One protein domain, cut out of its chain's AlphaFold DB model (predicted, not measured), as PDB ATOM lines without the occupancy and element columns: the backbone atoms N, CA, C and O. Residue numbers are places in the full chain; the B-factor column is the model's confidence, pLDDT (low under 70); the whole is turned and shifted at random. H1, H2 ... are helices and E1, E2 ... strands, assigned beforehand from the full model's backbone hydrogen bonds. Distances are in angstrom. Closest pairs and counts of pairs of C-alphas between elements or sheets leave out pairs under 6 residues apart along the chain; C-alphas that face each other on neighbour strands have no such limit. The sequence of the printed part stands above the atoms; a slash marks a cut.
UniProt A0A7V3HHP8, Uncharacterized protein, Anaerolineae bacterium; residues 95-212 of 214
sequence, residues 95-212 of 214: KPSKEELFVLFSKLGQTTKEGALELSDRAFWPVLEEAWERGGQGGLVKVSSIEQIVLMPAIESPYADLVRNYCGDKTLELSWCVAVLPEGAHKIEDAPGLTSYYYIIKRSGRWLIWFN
ATOM      1  N   LYS A  95       6.608  43.858  16.126       96.31
ATOM      2  CA  LYS A  95       5.226  44.278  16.366       96.31
ATOM      3  C   LYS A  95       4.280  43.243  15.750       96.31
ATOM      4  O   LYS A  95       4.430  42.975  14.558       96.31
ATOM      5  N   PRO A  96       3.330  42.671  16.509       96.81
ATOM      6  CA  PRO A  96       2.327  41.783  15.945       96.81
ATOM      7  C   PRO A  96       1.308  42.570  15.118       96.81
ATOM      8  O   PRO A  96       0.983  43.723  15.418       96.81
ATOM      9  N   SER A  97       0.783  41.926  14.086       97.12
ATOM     10  CA  SER A  97      -0.437  42.350  13.397       97.12
ATOM     11  C   SER A  97      -1.678  41.858  14.148       97.12
ATOM     12  O   SER A  97      -1.618  40.880  14.896       97.12
ATOM     13  N   LYS A  98      -2.830  42.514  13.958       96.31
ATOM     14  CA  LYS A  98      -4.080  42.051  14.584       96.31
ATOM     15  C   LYS A  98      -4.498  40.683  14.045       96.31
ATOM     16  O   LYS A  98      -5.055  39.883  14.787       96.31
ATOM     17  N   GLU A  99      -4.189  40.408  12.787       97.38
ATOM     18  CA  GLU A  99      -4.505  39.173  12.078       97.38
ATOM     19  C   GLU A  99      -3.744  37.982  12.674       97.38
ATOM     20  O   GLU A  99      -4.346  36.942  12.945       97.38
ATOM     21  N   GLU A 100      -2.442  38.136  12.952       97.00
ATOM     22  CA  GLU A 100      -1.648  37.112  13.647       97.00
ATOM     23  C   GLU A 100      -2.237  36.783  15.024       97.00
ATOM     24  O   GLU A 100      -2.320  35.613  15.406       97.00
ATOM     25  N   LEU A 101      -2.668  37.810  15.760       96.38
ATOM     26  CA  LEU A 101      -3.229  37.653  17.100       96.38
ATOM     27  C   LEU A 101      -4.620  37.040  17.071       96.38
ATOM     28  O   LEU A 101      -4.897  36.143  17.861       96.38
ATOM     29  N   PHE A 102      -5.469  37.451  16.135       96.31
ATOM     30  CA  PHE A 102      -6.757  36.810  15.915       96.31
ATOM     31  C   PHE A 102      -6.573  35.309  15.664       96.31
ATOM     32  O   PHE A 102      -7.177  34.496  16.356       96.31
ATOM     33  N   VAL A 103      -5.647  34.920  14.778       95.81
ATOM     34  CA  VAL A 103      -5.339  33.501  14.532       95.81
ATOM     35  C   VAL A 103      -4.833  32.795  15.795       95.81
ATOM     36  O   VAL A 103      -5.244  31.664  16.060       95.81
ATOM     37  N   LEU A 104      -3.953  33.430  16.575       96.00
ATOM     38  CA  LEU A 104      -3.433  32.877  17.831       96.00
ATOM     39  C   LEU A 104      -4.558  32.617  18.848       96.00
ATOM     40  O   LEU A 104      -4.680  31.500  19.354       96.00
ATOM     41  N   PHE A 105      -5.400  33.615  19.117       94.81
ATOM     42  CA  PHE A 105      -6.448  33.529  20.137       94.81
ATOM     43  C   PHE A 105      -7.660  32.702  19.694       94.81
ATOM     44  O   PHE A 105      -8.211  31.957  20.505       94.81
ATOM     45  N   SER A 106      -8.037  32.731  18.413       93.56
ATOM     46  CA  SER A 106      -9.068  31.824  17.890       93.56
ATOM     47  C   SER A 106      -8.635  30.361  17.999       93.56
ATOM     48  O   SER A 106      -9.459  29.512  18.337       93.56
ATOM     49  N   LYS A 107      -7.344  30.051  17.790       93.12
ATOM     50  CA  LYS A 107      -6.804  28.701  18.027       93.12
ATOM     51  C   LYS A 107      -6.793  28.342  19.510       93.12
ATOM     52  O   LYS A 107      -7.180  27.228  19.850       93.12
ATOM     53  N   LEU A 108      -6.385  29.265  20.385       90.56
ATOM     54  CA  LEU A 108      -6.348  29.028  21.831       90.56
ATOM     55  C   LEU A 108      -7.722  28.607  22.378       90.56
ATOM     56  O   LEU A 108      -7.810  27.634  23.118       90.56
ATOM     57  N   GLY A 109      -8.804  29.274  21.970       84.88
ATOM     58  CA  GLY A 109     -10.160  28.955  22.442       84.88
ATOM     59  C   GLY A 109     -10.751  27.633  21.925       84.88
ATOM     60  O   GLY A 109     -11.841  27.249  22.354       84.88
ATOM     61  N   GLN A 110     -10.075  26.948  20.995       84.31
ATOM     62  CA  GLN A 110     -10.568  25.744  20.307       84.31
ATOM     63  C   GLN A 110      -9.643  24.526  20.458       84.31
ATOM     64  O   GLN A 110      -9.923  23.467  19.897       84.31
ATOM     65  N   THR A 111      -8.530  24.662  21.178       86.00
ATOM     66  CA  THR A 111      -7.467  23.652  21.195       86.00
ATOM     67  C   THR A 111      -7.534  22.707  22.401       86.00
ATOM     68  O   THR A 111      -8.279  22.921  23.363       86.00
ATOM     69  N   THR A 112      -6.771  21.613  22.342       90.50
ATOM     70  CA  THR A 112      -6.570  20.704  23.483       90.50
ATOM     71  C   THR A 112      -5.611  21.326  24.498       90.50
ATOM     72  O   THR A 112      -4.994  22.356  24.227       90.50
ATOM     73  N   LYS A 113      -5.435  20.688  25.663       89.50
ATOM     74  CA  LYS A 113      -4.428  21.110  26.649       89.50
ATOM     75  C   LYS A 113      -3.057  21.282  25.993       89.50
ATOM     76  O   LYS A 113      -2.438  22.334  26.084       89.50
ATOM     77  N   GLU A 114      -2.628  20.278  25.244       90.62
ATOM     78  CA  GLU A 114      -1.320  20.222  24.592       90.62
ATOM     79  C   GLU A 114      -1.169  21.313  23.534       90.62
ATOM     80  O   GLU A 114      -0.109  21.926  23.418       90.62
ATOM     81  N   GLY A 115      -2.226  21.581  22.768       92.25
ATOM     82  CA  GLY A 115      -2.186  22.650  21.786       92.25
ATOM     83  C   GLY A 115      -2.154  24.038  22.429       92.25
ATOM     84  O   GLY A 115      -1.537  24.932  21.864       92.25
ATOM     85  N   ALA A 116      -2.722  24.230  23.622       92.38
ATOM     86  CA  ALA A 116      -2.565  25.482  24.360       92.38
ATOM     87  C   ALA A 116      -1.143  25.653  24.912       92.38
ATOM     88  O   ALA A 116      -0.591  26.753  24.836       92.38
ATOM     89  N   LEU A 117      -0.512  24.568  25.380       94.31
ATOM     90  CA  LEU A 117       0.914  24.567  25.739       94.31
ATOM     91  C   LEU A 117       1.796  24.944  24.533       94.31
ATOM     92  O   LEU A 117       2.757  25.690  24.674       94.31
ATOM     93  N   GLU A 118       1.436  24.511  23.321       95.31
ATOM     94  CA  GLU A 118       2.155  24.853  22.080       95.31
ATOM     95  C   GLU A 118       1.958  26.305  21.596       95.31
ATOM     96  O   GLU A 118       2.711  26.804  20.752       95.31
ATOM     97  N   LEU A 119       0.924  26.985  22.089       96.00
ATOM     98  CA  LEU A 119       0.641  28.396  21.805       96.00
ATOM     99  C   LEU A 119       1.151  29.323  22.919       96.00
ATOM    100  O   LEU A 119       0.955  30.538  22.854       96.00
ATOM    101  N   SER A 120       1.801  28.768  23.942       96.19
ATOM    102  CA  SER A 120       2.227  29.494  25.134       96.19
ATOM    103  C   SER A 120       3.689  29.253  25.490       96.19
ATOM    104  O   SER A 120       4.304  28.250  25.134       96.19
ATOM    105  N   ASP A 121       4.267  30.217  26.193       97.62
ATOM    106  CA  ASP A 121       5.577  30.084  26.812       97.62
ATOM    107  C   ASP A 121       5.482  29.195  28.061       97.62
ATOM    108  O   ASP A 121       4.452  29.181  28.740       97.62
ATOM    109  N   ARG A 122       6.578  28.509  28.420       96.06
ATOM    110  CA  ARG A 122       6.633  27.674  29.634       96.06
ATOM    111  C   ARG A 122       6.323  28.449  30.913       96.06
ATOM    112  O   ARG A 122       5.878  27.850  31.886       96.06
ATOM    113  N   ALA A 123       6.526  29.765  30.914       96.69
ATOM    114  CA  ALA A 123       6.114  30.650  31.995       96.69
ATOM    115  C   ALA A 123       4.603  30.598  32.281       96.69
ATOM    116  O   ALA A 123       4.211  30.783  33.430       96.69
ATOM    117  N   PHE A 124       3.768  30.313  31.277       95.06
ATOM    118  CA  PHE A 124       2.310  30.289  31.408       95.06
ATOM    119  C   PHE A 124       1.726  28.888  31.607       95.06
ATOM    120  O   PHE A 124       0.563  28.746  31.979       95.06
ATOM    121  N   TRP A 125       2.519  27.843  31.380       93.75
ATOM    122  CA  TRP A 125       2.050  26.461  31.468       93.75
ATOM    123  C   TRP A 125       1.425  26.098  32.818       93.75
ATOM    124  O   TRP A 125       0.357  25.498  32.775       93.75
ATOM    125  N   PRO A 126       1.965  26.511  33.986       91.38
ATOM    126  CA  PRO A 126       1.316  26.216  35.265       91.38
ATOM    127  C   PRO A 126      -0.128  26.731  35.340       91.38
ATOM    128  O   PRO A 126      -1.005  26.036  35.844       91.38
ATOM    129  N   VAL A 127      -0.392  27.913  34.769       89.44
ATOM    130  CA  VAL A 127      -1.730  28.522  34.733       89.44
ATOM    131  C   VAL A 127      -2.672  27.705  33.849       89.44
ATOM    132  O   VAL A 127      -3.813  27.433  34.222       89.44
ATOM    133  N   LEU A 128      -2.190  27.287  32.674       89.88
ATOM    134  CA  LEU A 128      -2.955  26.435  31.764       89.88
ATOM    135  C   LEU A 128      -3.226  25.069  32.404       89.88
ATOM    136  O   LEU A 128      -4.347  24.585  32.384       89.88
ATOM    137  N   GLU A 129      -2.233  24.438  33.012       89.88
ATOM    138  CA  GLU A 129      -2.416  23.137  33.652       89.88
ATOM    139  C   GLU A 129      -3.474  23.195  34.756       89.88
ATOM    140  O   GLU A 129      -4.413  22.395  34.728       89.88
ATOM    141  N   GLU A 130      -3.400  24.201  35.629       87.81
ATOM    142  CA  GLU A 130      -4.374  24.408  36.701       87.81
ATOM    143  C   GLU A 130      -5.796  24.654  36.159       87.81
ATOM    144  O   GLU A 130      -6.774  24.113  36.685       87.81
ATOM    145  N   ALA A 131      -5.939  25.440  35.085       86.00
ATOM    146  CA  ALA A 131      -7.239  25.716  34.472       86.00
ATOM    147  C   ALA A 131      -7.918  24.441  33.932       86.00
ATOM    148  O   ALA A 131      -9.123  24.248  34.126       86.00
ATOM    149  N   TRP A 132      -7.151  23.537  33.311       86.56
ATOM    150  CA  TRP A 132      -7.681  22.255  32.832       86.56
ATOM    151  C   TRP A 132      -7.975  21.285  33.973       86.56
ATOM    152  O   TRP A 132      -8.989  20.587  33.917       86.56
ATOM    153  N   GLU A 133      -7.133  21.242  35.006       86.19
ATOM    154  CA  GLU A 133      -7.367  20.415  36.197       86.19
ATOM    155  C   GLU A 133      -8.662  20.806  36.915       86.19
ATOM    156  O   GLU A 133      -9.407  19.939  37.373       86.19
ATOM    157  N   ARG A 134      -8.998  22.100  36.923       84.19
ATOM    158  CA  ARG A 134     -10.276  22.618  37.436       84.19
ATOM    159  C   ARG A 134     -11.478  22.357  36.513       84.19
ATOM    160  O   ARG A 134     -12.568  22.865  36.772       84.19
ATOM    161  N   GLY A 135     -11.320  21.532  35.476       71.00
ATOM    162  CA  GLY A 135     -12.418  21.013  34.660       71.00
ATOM    163  C   GLY A 135     -12.863  21.932  33.522       71.00
ATOM    164  O   GLY A 135     -13.991  21.794  33.047       71.00
ATOM    165  N   GLY A 136     -12.018  22.865  33.068       63.12
ATOM    166  CA  GLY A 136     -12.419  23.840  32.060       63.12
ATOM    167  C   GLY A 136     -11.389  24.133  30.972       63.12
ATOM    168  O   GLY A 136     -10.332  24.685  31.238       63.12
ATOM    169  N   GLN A 137     -11.813  23.973  29.712       58.94
ATOM    170  CA  GLN A 137     -11.470  24.942  28.653       58.94
ATOM    171  C   GLN A 137     -12.127  26.314  28.912       58.94
ATOM    172  O   GLN A 137     -11.814  27.287  28.236       58.94
ATOM    173  N   GLY A 138     -13.067  26.396  29.867       49.75
ATOM    174  CA  GLY A 138     -13.903  27.569  30.142       49.75
ATOM    175  C   GLY A 138     -13.167  28.821  30.628       49.75
ATOM    176  O   GLY A 138     -13.798  29.867  30.708       49.75
ATOM    177  N   GLY A 139     -11.865  28.729  30.925       57.62
ATOM    178  CA  GLY A 139     -11.004  29.883  31.212       57.62
ATOM    179  C   GLY A 139     -10.217  30.401  30.004       57.62
ATOM    180  O   GLY A 139      -9.614  31.466  30.082       57.62
ATOM    181  N   LEU A 140     -10.204  29.675  28.880       74.06
ATOM    182  CA  LEU A 140      -9.566  30.159  27.660       74.06
ATOM    183  C   LEU A 140     -10.506  31.103  26.926       74.06
ATOM    184  O   LEU A 140     -11.669  30.775  26.669       74.06
ATOM    185  N   VAL A 141      -9.978  32.258  26.537       81.19
ATOM    186  CA  VAL A 141     -10.746  33.222  25.764       81.19
ATOM    187  C   VAL A 141     -11.134  32.647  24.402       81.19
ATOM    188  O   VAL A 141     -10.335  32.010  23.711       81.19
ATOM    189  N   LYS A 142     -12.386  32.884  24.007       85.00
ATOM    190  CA  LYS A 142     -12.892  32.576  22.670       85.00
ATOM    191  C   LYS A 142     -13.004  33.872  21.888       85.00
ATOM    192  O   LYS A 142     -13.724  34.779  22.295       85.00
ATOM    193  N   VAL A 143     -12.302  33.929  20.763       91.44
ATOM    194  CA  VAL A 143     -12.319  35.075  19.851       91.44
ATOM    195  C   VAL A 143     -12.999  34.658  18.555       91.44
ATOM    196  O   VAL A 143     -12.535  33.732  17.882       91.44
ATOM    197  N   SER A 144     -14.104  35.327  18.231       91.69
ATOM    198  CA  SER A 144     -14.923  35.097  17.038       91.69
ATOM    199  C   SER A 144     -14.713  36.160  15.959       91.69
ATOM    200  O   SER A 144     -14.986  35.877  14.793       91.69
ATOM    201  N   SER A 145     -14.183  37.340  16.301       94.31
ATOM    202  CA  SER A 145     -13.863  38.386  15.323       94.31
ATOM    203  C   SER A 145     -12.559  39.135  15.640       94.31
ATOM    204  O   SER A 145     -12.113  39.208  16.788       94.31
ATOM    205  N   ILE A 146     -11.925  39.684  14.600       95.81
ATOM    206  CA  ILE A 146     -10.658  40.426  14.713       95.81
ATOM    207  C   ILE A 146     -10.827  41.748  15.474       95.81
ATOM    208  O   ILE A 146      -9.887  42.240  16.101       95.81
ATOM    209  N   GLU A 147     -12.035  42.309  15.469       95.62
ATOM    210  CA  GLU A 147     -12.398  43.537  16.174       95.62
ATOM    211  C   GLU A 147     -12.289  43.388  17.696       95.62
ATOM    212  O   GLU A 147     -12.036  44.378  18.381       95.62
ATOM    213  N   GLN A 148     -12.380  42.161  18.221       96.38
ATOM    214  CA  GLN A 148     -12.168  41.886  19.644       96.38
ATOM    215  C   GLN A 148     -10.703  42.045  20.078       96.38
ATOM    216  O   GLN A 148     -10.421  42.025  21.273       96.38
ATOM    217  N   ILE A 149      -9.761  42.179  19.139       97.25
ATOM    218  CA  ILE A 149      -8.333  42.297  19.432       97.25
ATOM    219  C   ILE A 149      -7.923  43.773  19.495       97.25
ATOM    220  O   ILE A 149      -7.864  44.491  18.483       97.25
ATOM    221  N   VAL A 150      -7.545  44.209  20.696       97.19
ATOM    222  CA  VAL A 150      -6.880  45.490  20.945       97.19
ATOM    223  C   VAL A 150      -5.431  45.216  21.328       97.19
ATOM    224  O   VAL A 150      -5.145  44.458  22.249       97.19
ATOM    225  N   LEU A 151      -4.505  45.833  20.599       96.62
ATOM    226  CA  LEU A 151      -3.071  45.621  20.756       96.62
ATOM    227  C   LEU A 151      -2.402  46.889  21.279       96.62
ATOM    228  O   LEU A 151      -2.604  47.962  20.710       96.62
ATOM    229  N   MET A 152      -1.541  46.738  22.281       97.56
ATOM    230  CA  MET A 152      -0.689  47.807  22.799       97.56
ATOM    231  C   MET A 152       0.687  47.265  23.213       97.56
ATOM    232  O   MET A 152       0.797  46.089  23.582       97.56
ATOM    233  N   PRO A 153       1.753  48.083  23.169       98.06
ATOM    234  CA  PRO A 153       3.010  47.745  23.829       98.06
ATOM    235  C   PRO A 153       2.750  47.376  25.294       98.06
ATOM    236  O   PRO A 153       1.925  48.009  25.952       98.06
ATOM    237  N   ALA A 154       3.447  46.378  25.841       97.94
ATOM    238  CA  ALA A 154       3.178  45.959  27.217       97.94
ATOM    239  C   ALA A 154       3.439  47.079  28.241       97.94
ATOM    240  O   ALA A 154       2.759  47.137  29.262       97.94
ATOM    241  N   ILE A 155       4.345  48.017  27.946       97.94
ATOM    242  CA  ILE A 155       4.599  49.199  28.784       97.94
ATOM    243  C   ILE A 155       3.406  50.163  28.891       97.94
ATOM    244  O   ILE A 155       3.325  50.914  29.856       97.94
ATOM    245  N   GLU A 156       2.471  50.123  27.941       97.94
ATOM    246  CA  GLU A 156       1.250  50.945  27.929       97.94
ATOM    247  C   GLU A 156       0.043  50.210  28.534       97.94
ATOM    248  O   GLU A 156      -1.054  50.756  28.614       97.94
ATOM    249  N   SER A 157       0.228  48.956  28.949       96.69
ATOM    250  CA  SER A 157      -0.854  48.135  29.480       96.69
ATOM    251  C   SER A 157      -1.278  48.549  30.897       96.69
ATOM    252  O   SER A 157      -0.458  49.043  31.677       96.69
ATOM    253  N   PRO A 158      -2.521  48.229  31.309       95.56
ATOM    254  CA  PRO A 158      -2.977  48.462  32.681       95.56
ATOM    255  C   PRO A 158      -2.178  47.706  33.756       95.56
ATOM    256  O   PRO A 158      -2.258  48.065  34.927       95.56
ATOM    257  N   TYR A 159      -1.406  46.675  33.377       95.38
ATOM    258  CA  TYR A 159      -0.582  45.882  34.302       95.38
ATOM    259  C   TYR A 159       0.920  46.032  34.038       95.38
ATOM    260  O   TYR A 159       1.704  45.179  34.461       95.38
ATOM    261  N   ALA A 160       1.341  47.120  33.385       97.31
ATOM    262  CA  ALA A 160       2.750  47.385  33.100       97.31
ATOM    263  C   ALA A 160       3.608  47.387  34.376       97.31
ATOM    264  O   ALA A 160       4.664  46.757  34.413       97.31
ATOM    265  N   ASP A 161       3.128  48.026  35.447       96.94
ATOM    266  CA  ASP A 161       3.829  48.066  36.735       96.94
ATOM    267  C   ASP A 161       3.894  46.693  37.405       96.94
ATOM    268  O   ASP A 161       4.914  46.343  38.001       96.94
ATOM    269  N   LEU A 162       2.840  45.880  37.279       95.00
ATOM    270  CA  LEU A 162       2.851  44.507  37.778       95.00
ATOM    271  C   LEU A 162       3.924  43.693  37.053       95.00
ATOM    272  O   LEU A 162       4.780  43.097  37.701       95.00
ATOM    273  N   VAL A 163       3.920  43.715  35.719       95.88
ATOM    274  CA  VAL A 163       4.896  42.984  34.899       95.88
ATOM    275  C   VAL A 163       6.318  43.475  35.159       95.88
ATOM    276  O   VAL A 163       7.219  42.650  35.315       95.88
ATOM    277  N   ARG A 164       6.529  44.792  35.278       97.25
ATOM    278  CA  ARG A 164       7.834  45.368  35.624       97.25
ATOM    279  C   ARG A 164       8.345  44.833  36.953       97.25
ATOM    280  O   ARG A 164       9.479  44.374  37.035       97.25
ATOM    281  N   ASN A 165       7.512  44.866  37.989       96.69
ATOM    282  CA  ASN A 165       7.922  44.431  39.319       96.69
ATOM    283  C   ASN A 165       8.080  42.905  39.411       96.69
ATOM    284  O   ASN A 165       8.912  42.430  40.184       96.69
ATOM    285  N   TYR A 166       7.308  42.149  38.626       95.62
ATOM    286  CA  TYR A 166       7.302  40.687  38.623       95.62
ATOM    287  C   TYR A 166       8.455  40.088  37.800       95.62
ATOM    288  O   TYR A 166       9.160  39.208  38.295       95.62
ATOM    289  N   CYS A 167       8.682  40.596  36.581       96.69
ATOM    290  CA  CYS A 167       9.614  40.037  35.588       96.69
ATOM    291  C   CYS A 167      10.674  41.010  35.051       96.69
ATOM    292  O   CYS A 167      11.492  40.616  34.212       96.69
ATOM    293  N   GLY A 168      10.687  42.258  35.518       97.19
ATOM    294  CA  GLY A 168      11.670  43.273  35.142       97.19
ATOM    295  C   GLY A 168      11.346  44.029  33.850       97.19
ATOM    296  O   GLY A 168      10.543  43.598  33.019       97.19
ATOM    297  N   ASP A 169      12.030  45.161  33.662       97.81
ATOM    298  CA  ASP A 169      11.822  46.068  32.526       97.81
ATOM    299  C   ASP A 169      12.077  45.404  31.172       97.81
ATOM    300  O   ASP A 169      11.317  45.603  30.230       97.81
ATOM    301  N   LYS A 170      13.100  44.547  31.069       97.81
ATOM    302  CA  LYS A 170      13.432  43.901  29.791       97.81
ATOM    303  C   LYS A 170      12.300  43.016  29.272       97.81
ATOM    304  O   LYS A 170      12.042  42.996  28.069       97.81
ATOM    305  N   THR A 171      11.621  42.304  30.169       97.81
ATOM    306  CA  THR A 171      10.451  41.491  29.819       97.81
ATOM    307  C   THR A 171       9.317  42.378  29.319       97.81
ATOM    308  O   THR A 171       8.697  42.062  28.305       97.81
ATOM    309  N   LEU A 172       9.080  43.507  29.993       97.12
ATOM    310  CA  LEU A 172       8.057  44.477  29.614       97.12
ATOM    311  C   LEU A 172       8.333  45.092  28.232       97.12
ATOM    312  O   LEU A 172       7.431  45.158  27.406       97.12
ATOM    313  N   GLU A 173       9.574  45.488  27.948       97.62
ATOM    314  CA  GLU A 173       9.981  46.068  26.658       97.62
ATOM    315  C   GLU A 173       9.804  45.111  25.473       97.62
ATOM    316  O   GLU A 173       9.490  45.542  24.365       97.62
ATOM    317  N   LEU A 174      10.054  43.817  25.687       97.88
ATOM    318  CA  LEU A 174       9.977  42.794  24.640       97.88
ATOM    319  C   LEU A 174       8.580  42.187  24.486       97.88
ATOM    320  O   LEU A 174       8.361  41.368  23.592       97.88
ATOM    321  N   SER A 175       7.644  42.573  25.349       98.25
ATOM    322  CA  SER A 175       6.292  42.033  25.351       98.25
ATOM    323  C   SER A 175       5.297  42.973  24.686       98.25
ATOM    324  O   SER A 175       5.408  44.200  24.730       98.25
ATOM    325  N   TRP A 176       4.246  42.372  24.143       98.50
ATOM    326  CA  TRP A 176       3.025  43.073  23.770       98.50
ATOM    327  C   TRP A 176       1.888  42.653  24.686       98.50
ATOM    328  O   TRP A 176       1.843  41.506  25.133       98.50
ATOM    329  N   CYS A 177       0.977  43.583  24.954       97.94
ATOM    330  CA  CYS A 177      -0.265  43.307  25.650       97.94
ATOM    331  C   CYS A 177      -1.415  43.270  24.640       97.94
ATOM    332  O   CYS A 177      -1.565  44.157  23.794       97.94
ATOM    333  N   VAL A 178      -2.220  42.222  24.736       97.75
ATOM    334  CA  VAL A 178      -3.414  42.008  23.931       97.75
ATOM    335  C   VAL A 178      -4.612  42.049  24.861       97.75
ATOM    336  O   VAL A 178      -4.765  41.173  25.711       97.75
ATOM    337  N   ALA A 179      -5.446  43.069  24.699       96.94
ATOM    338  CA  ALA A 179      -6.754  43.112  25.321       96.94
ATOM    339  C   ALA A 179      -7.741  42.402  24.389       96.94
ATOM    340  O   ALA A 179      -7.866  42.758  23.213       96.94
ATOM    341  N   VAL A 180      -8.411  41.383  24.913       96.19
ATOM    342  CA  VAL A 180      -9.441  40.629  24.209       96.19
ATOM    343  C   VAL A 180     -10.796  41.067  24.745       96.19
ATOM    344  O   VAL A 180     -11.132  40.821  25.906       96.19
ATOM    345  N   LEU A 181     -11.542  41.765  23.897       95.62
ATOM    346  CA  LEU A 181     -12.845  42.327  24.227       95.62
ATOM    347  C   LEU A 181     -13.924  41.231  24.237       95.62
ATOM    348  O   LEU A 181     -13.870  40.309  23.412       95.62
ATOM    349  N   PRO A 182     -14.945  41.333  25.105       93.81
ATOM    350  CA  PRO A 182     -16.124  40.481  24.997       93.81
ATOM    351  C   PRO A 182     -16.891  40.771  23.698       93.81
ATOM    352  O   PRO A 182     -16.735  41.822  23.076       93.81
ATOM    353  N   GLU A 183     -17.744  39.835  23.286       92.31
ATOM    354  CA  GLU A 183     -18.583  40.012  22.099       92.31
ATOM    355  C   GLU A 183     -19.472  41.264  22.226       92.31
ATOM    356  O   GLU A 183     -20.076  41.514  23.269       92.31
ATOM    357  N   GLY A 184     -19.532  42.063  21.157       91.50
ATOM    358  CA  GLY A 184     -20.303  43.310  21.104       91.50
ATOM    359  C   GLY A 184     -19.587  44.560  21.635       91.50
ATOM    360  O   GLY A 184     -20.109  45.656  21.448       91.50
ATOM    361  N   ALA A 185     -18.407  44.433  22.249       94.94
ATOM    362  CA  ALA A 185     -17.567  45.578  22.604       94.94
ATOM    363  C   ALA A 185     -16.645  45.978  21.437       94.94
ATOM    364  O   ALA A 185     -16.132  45.123  20.711       94.94
ATOM    365  N   HIS A 186     -16.405  47.281  21.274       93.25
ATOM    366  CA  HIS A 186     -15.542  47.836  20.222       93.25
ATOM    367  C   HIS A 186     -14.275  48.497  20.772       93.25
ATOM    368  O   HIS A 186     -13.307  48.708  20.037       93.25
ATOM    369  N   LYS A 187     -14.275  48.826  22.063       95.25
ATOM    370  CA  LYS A 187     -13.134  49.367  22.803       95.25
ATOM    371  C   LYS A 187     -13.167  48.883  24.250       95.25
ATOM    372  O   LYS A 187     -14.192  48.412  24.739       95.25
ATOM    373  N   ILE A 188     -12.038  49.012  24.940       95.06
ATOM    374  CA  ILE A 188     -11.857  48.517  26.315       95.06
ATOM    375  C   ILE A 188     -12.878  49.150  27.270       95.06
ATOM    376  O   ILE A 188     -13.404  48.482  28.159       95.06
ATOM    377  N   GLU A 189     -13.205  50.425  27.065       96.06
ATOM    378  CA  GLU A 189     -14.106  51.187  27.933       96.06
ATOM    379  C   GLU A 189     -15.562  50.715  27.860       96.06
ATOM    380  O   GLU A 189     -16.334  51.018  28.768       96.06
ATOM    381  N   ASP A 190     -15.947  49.970  26.817       95.94
ATOM    382  CA  ASP A 190     -17.309  49.444  26.689       95.94
ATOM    383  C   ASP A 190     -17.583  48.345  27.730       95.94
ATOM    384  O   ASP A 190     -18.711  48.193  28.201       95.94
ATOM    385  N   ALA A 191     -16.551  47.578  28.104       93.75
ATOM    386  CA  ALA A 191     -16.660  46.464  29.042       93.75
ATOM    387  C   ALA A 191     -15.332  46.202  29.792       93.75
ATOM    388  O   ALA A 191     -14.741  45.122  29.666       93.75
ATOM    389  N   PRO A 192     -14.849  47.155  30.612       91.94
ATOM    390  CA  PRO A 192     -13.506  47.093  31.191       91.94
ATOM    391  C   PRO A 192     -13.310  45.888  32.121       91.94
ATOM    392  O   PRO A 192     -12.249  45.275  32.113       91.94
ATOM    393  N   GLY A 193     -14.344  45.506  32.880       90.38
ATOM    394  CA  GLY A 193     -14.296  44.360  33.799       90.38
ATOM    395  C   GLY A 193     -14.468  42.988  33.138       90.38
ATOM    396  O   GLY A 193     -14.319  41.977  33.815       90.38
ATOM    397  N   LEU A 194     -14.802  42.945  31.845       91.38
ATOM    398  CA  LEU A 194     -14.945  41.708  31.064       91.38
ATOM    399  C   LEU A 194     -13.843  41.560  30.007       91.38
ATOM    400  O   LEU A 194     -13.838  40.585  29.261       91.38
ATOM    401  N   THR A 195     -12.932  42.530  29.920       93.81
ATOM    402  CA  THR A 195     -11.805  42.497  28.990       93.81
ATOM    403  C   THR A 195     -10.679  41.659  29.586       93.81
ATOM    404  O   THR A 195     -10.157  41.981  30.653       93.81
ATOM    405  N   SER A 196     -10.274  40.603  28.882       93.56
ATOM    406  CA  SER A 196      -9.132  39.775  29.276       93.56
ATOM    407  C   SER A 196      -7.839  40.358  28.718       93.56
ATOM    408  O   SER A 196      -7.791  40.776  27.563       93.56
ATOM    409  N   TYR A 197      -6.771  40.352  29.512       95.00
ATOM    410  CA  TYR A 197      -5.458  40.838  29.087       95.00
ATOM    411  C   TYR A 197      -4.478  39.679  28.997       95.00
ATOM    412  O   TYR A 197      -4.340  38.903  29.939       95.00
ATOM    413  N   TYR A 198      -3.769  39.592  27.882       96.25
ATOM    414  CA  TYR A 198      -2.741  38.588  27.643       96.25
ATOM    415  C   TYR A 198      -1.438  39.266  27.260       96.25
ATOM    416  O   TYR A 198      -1.434  40.261  26.538       96.25
ATOM    417  N   TYR A 199      -0.327  38.706  27.711       97.56
ATOM    418  CA  TYR A 199       1.002  39.135  27.317       97.56
ATOM    419  C   TYR A 199       1.635  38.095  26.423       97.56
ATOM    420  O   TYR A 199       1.551  36.889  26.677       97.56
ATOM    421  N   ILE A 200       2.282  38.587  25.375       98.31
ATOM    422  CA  ILE A 200       2.899  37.760  24.351       98.31
ATOM    423  C   ILE A 200       4.328  38.206  24.069       98.31
ATOM    424  O   ILE A 200       4.668  39.383  24.206       98.31
ATOM    425  N   ILE A 201       5.137  37.254  23.621       98.38
ATOM    426  CA  ILE A 201       6.480  37.464  23.075       98.38
ATOM    427  C   ILE A 201       6.590  36.773  21.721       98.38
ATOM    428  O   ILE A 201       5.883  35.795  21.458       98.38
ATOM    429  N   LYS A 202       7.498  37.255  20.869       98.25
ATOM    430  CA  LYS A 202       7.868  36.561  19.635       98.25
ATOM    431  C   LYS A 202       9.169  35.807  19.844       98.25
ATOM    432  O   LYS A 202      10.160  36.419  20.226       98.25
ATOM    433  N   ARG A 203       9.186  34.503  19.583       97.75
ATOM    434  CA  ARG A 203      10.398  33.677  19.634       97.75
ATOM    435  C   ARG A 203      10.424  32.740  18.438       97.75
ATOM    436  O   ARG A 203       9.457  32.014  18.206       97.75
ATOM    437  N   SER A 204      11.528  32.736  17.697       94.75
ATOM    438  CA  SER A 204      11.721  31.849  16.541       94.75
ATOM    439  C   SER A 204      10.556  31.933  15.540       94.75
ATOM    440  O   SER A 204      10.013  30.914  15.107       94.75
ATOM    441  N   GLY A 205      10.109  33.155  15.235       94.69
ATOM    442  CA  GLY A 205       8.990  33.425  14.330       94.69
ATOM    443  C   GLY A 205       7.588  33.109  14.875       94.69
ATOM    444  O   GLY A 205       6.621  33.256  14.130       94.69
ATOM    445  N   ARG A 206       7.442  32.697  16.143       95.88
ATOM    446  CA  ARG A 206       6.154  32.330  16.760       95.88
ATOM    447  C   ARG A 206       5.766  33.309  17.860       95.88
ATOM    448  O   ARG A 206       6.595  33.653  18.697       95.88
ATOM    449  N   TRP A 207       4.495  33.696  17.889       98.12
ATOM    450  CA  TRP A 207       3.907  34.390  19.031       98.12
ATOM    451  C   TRP A 207       3.516  33.378  20.105       98.12
ATOM    452  O   TRP A 207       2.853  32.386  19.800       98.12
ATOM    453  N   LEU A 208       3.938  33.630  21.341       98.19
ATOM    454  CA  LEU A 208       3.680  32.776  22.497       98.19
ATOM    455  C   LEU A 208       3.055  33.600  23.618       98.19
ATOM    456  O   LEU A 208       3.576  34.662  23.966       98.19
ATOM    457  N   ILE A 209       1.969  33.092  24.193       97.38
ATOM    458  CA  ILE A 209       1.307  33.674  25.367       97.38
ATOM    459  C   ILE A 209       2.094  33.295  26.615       97.38
ATOM    460  O   ILE A 209       2.298  32.111  26.867       97.38
ATOM    461  N   TRP A 210       2.543  34.274  27.396       96.62
ATOM    462  CA  TRP A 210       3.373  34.009  28.573       96.62
ATOM    463  C   TRP A 210       2.740  34.456  29.893       96.62
ATOM    464  O   TRP A 210       3.173  33.990  30.944       96.62
ATOM    465  N   PHE A 211       1.721  35.319  29.861       94.69
ATOM    466  CA  PHE A 211       1.055  35.783  31.075       94.69
ATOM    467  C   PHE A 211      -0.363  36.299  30.820       94.69
ATOM    468  O   PHE A 211      -0.661  36.834  29.753       94.69
ATOM    469  N   ASN A 212      -1.227  36.154  31.822       92.69
ATOM    470  CA  ASN A 212      -2.595  36.656  31.855       92.69
ATOM    471  C   ASN A 212      -2.922  37.021  33.319       92.69
ATOM    472  O   ASN A 212      -3.031  36.120  34.145       92.69
TER     473      ASN A 212
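What this domain is: This is residues 95 to 212 of the 214 residues of an uncharacterized protein of Anaerolineae bacterium (UniProt A0A7V3HHP8). A strongly twisted wall of four antiparallel strands, E1 E2 E3 E4 in that order, has helix H1 packed on one face. The helical hairpin H2 H3 sits near edge strand E4, and the helices H4 and H5 make a corner near the end of E1 and the start of E2; the loop of residues 181 to 195 joins E2 to E3. The printed part has 118 residues, with five named helices and four named strands in the order H1 H2 H3 E1 H4 H5 E2 E3 E4, a mixed class of helices and strands. It is compact, with a radius of gyration of the C-alphas of 13.5 A, and rounded, spanning 34 by 32 by 27 A.

How they stand to each other: H1, residues 98 to 108, is on the sheet of E1, residues 149 to 153, E2, residues 176 to 180, E3, residues 196 to 203, and E4, residues 206 to 211, at a height over the sheet of 6.9 A. With H1 on one face, the sheet makes two layers, a helix layer and a strand layer. H1 lies over none of the strands, but only just: 2 of its 11 C-alphas fall on E3. Its closest C-alphas to E1 are those of Lys 98 and Ile 149, 6.5 A. H2, residues 113 to 118, and H3, residues 125 to 133, form a helical hairpin: they touch at Leu 117 and Trp 125, C-alphas 6.1 A apart, at a shallow tilt of 16 degrees, opposite ways. H4, residues 160 to 167, and H5, residues 169 to 174, touch about perpendicular, at 74 degrees, closest at the C-alphas of Arg 164 and Leu 172, 6.1 A. H1 and H4 are apart. E1 and E2 are antiparallel at 155 degrees, with N 150 and O 179 at 2.9 A. E2, E3 and E4 form a meander, each strand the antiparallel neighbour of the one before, with N 178 and O 198 at 2.8 A and N 201 and O 208 at 3.0 A, within hydrogen-bond range. In H1, H2, H3, H4 and H5 every O i to N i+4 pair is within hydrogen-bond range.

Where its parts are: H1 runs 15.1 A from C-alpha 98 at (-4.080, 42.051, 14.584). H3 runs 12.1 A and E1 13.3 A. E3, the longest strand, runs 22.6 A. E4 runs 15.6 A and ends at C-alpha 211 (1.055, 35.783, 31.075).

The domain as a whole: The farthest C-alphas, those of Asp 190 and Ser 204, are 35.4 A apart. The printed part has no cut. The links H3 to E1 and E2 to E3 are long, 15 residues each. Mean pLDDT of the printed part is 92.9; residues 136 to 139 are under 70.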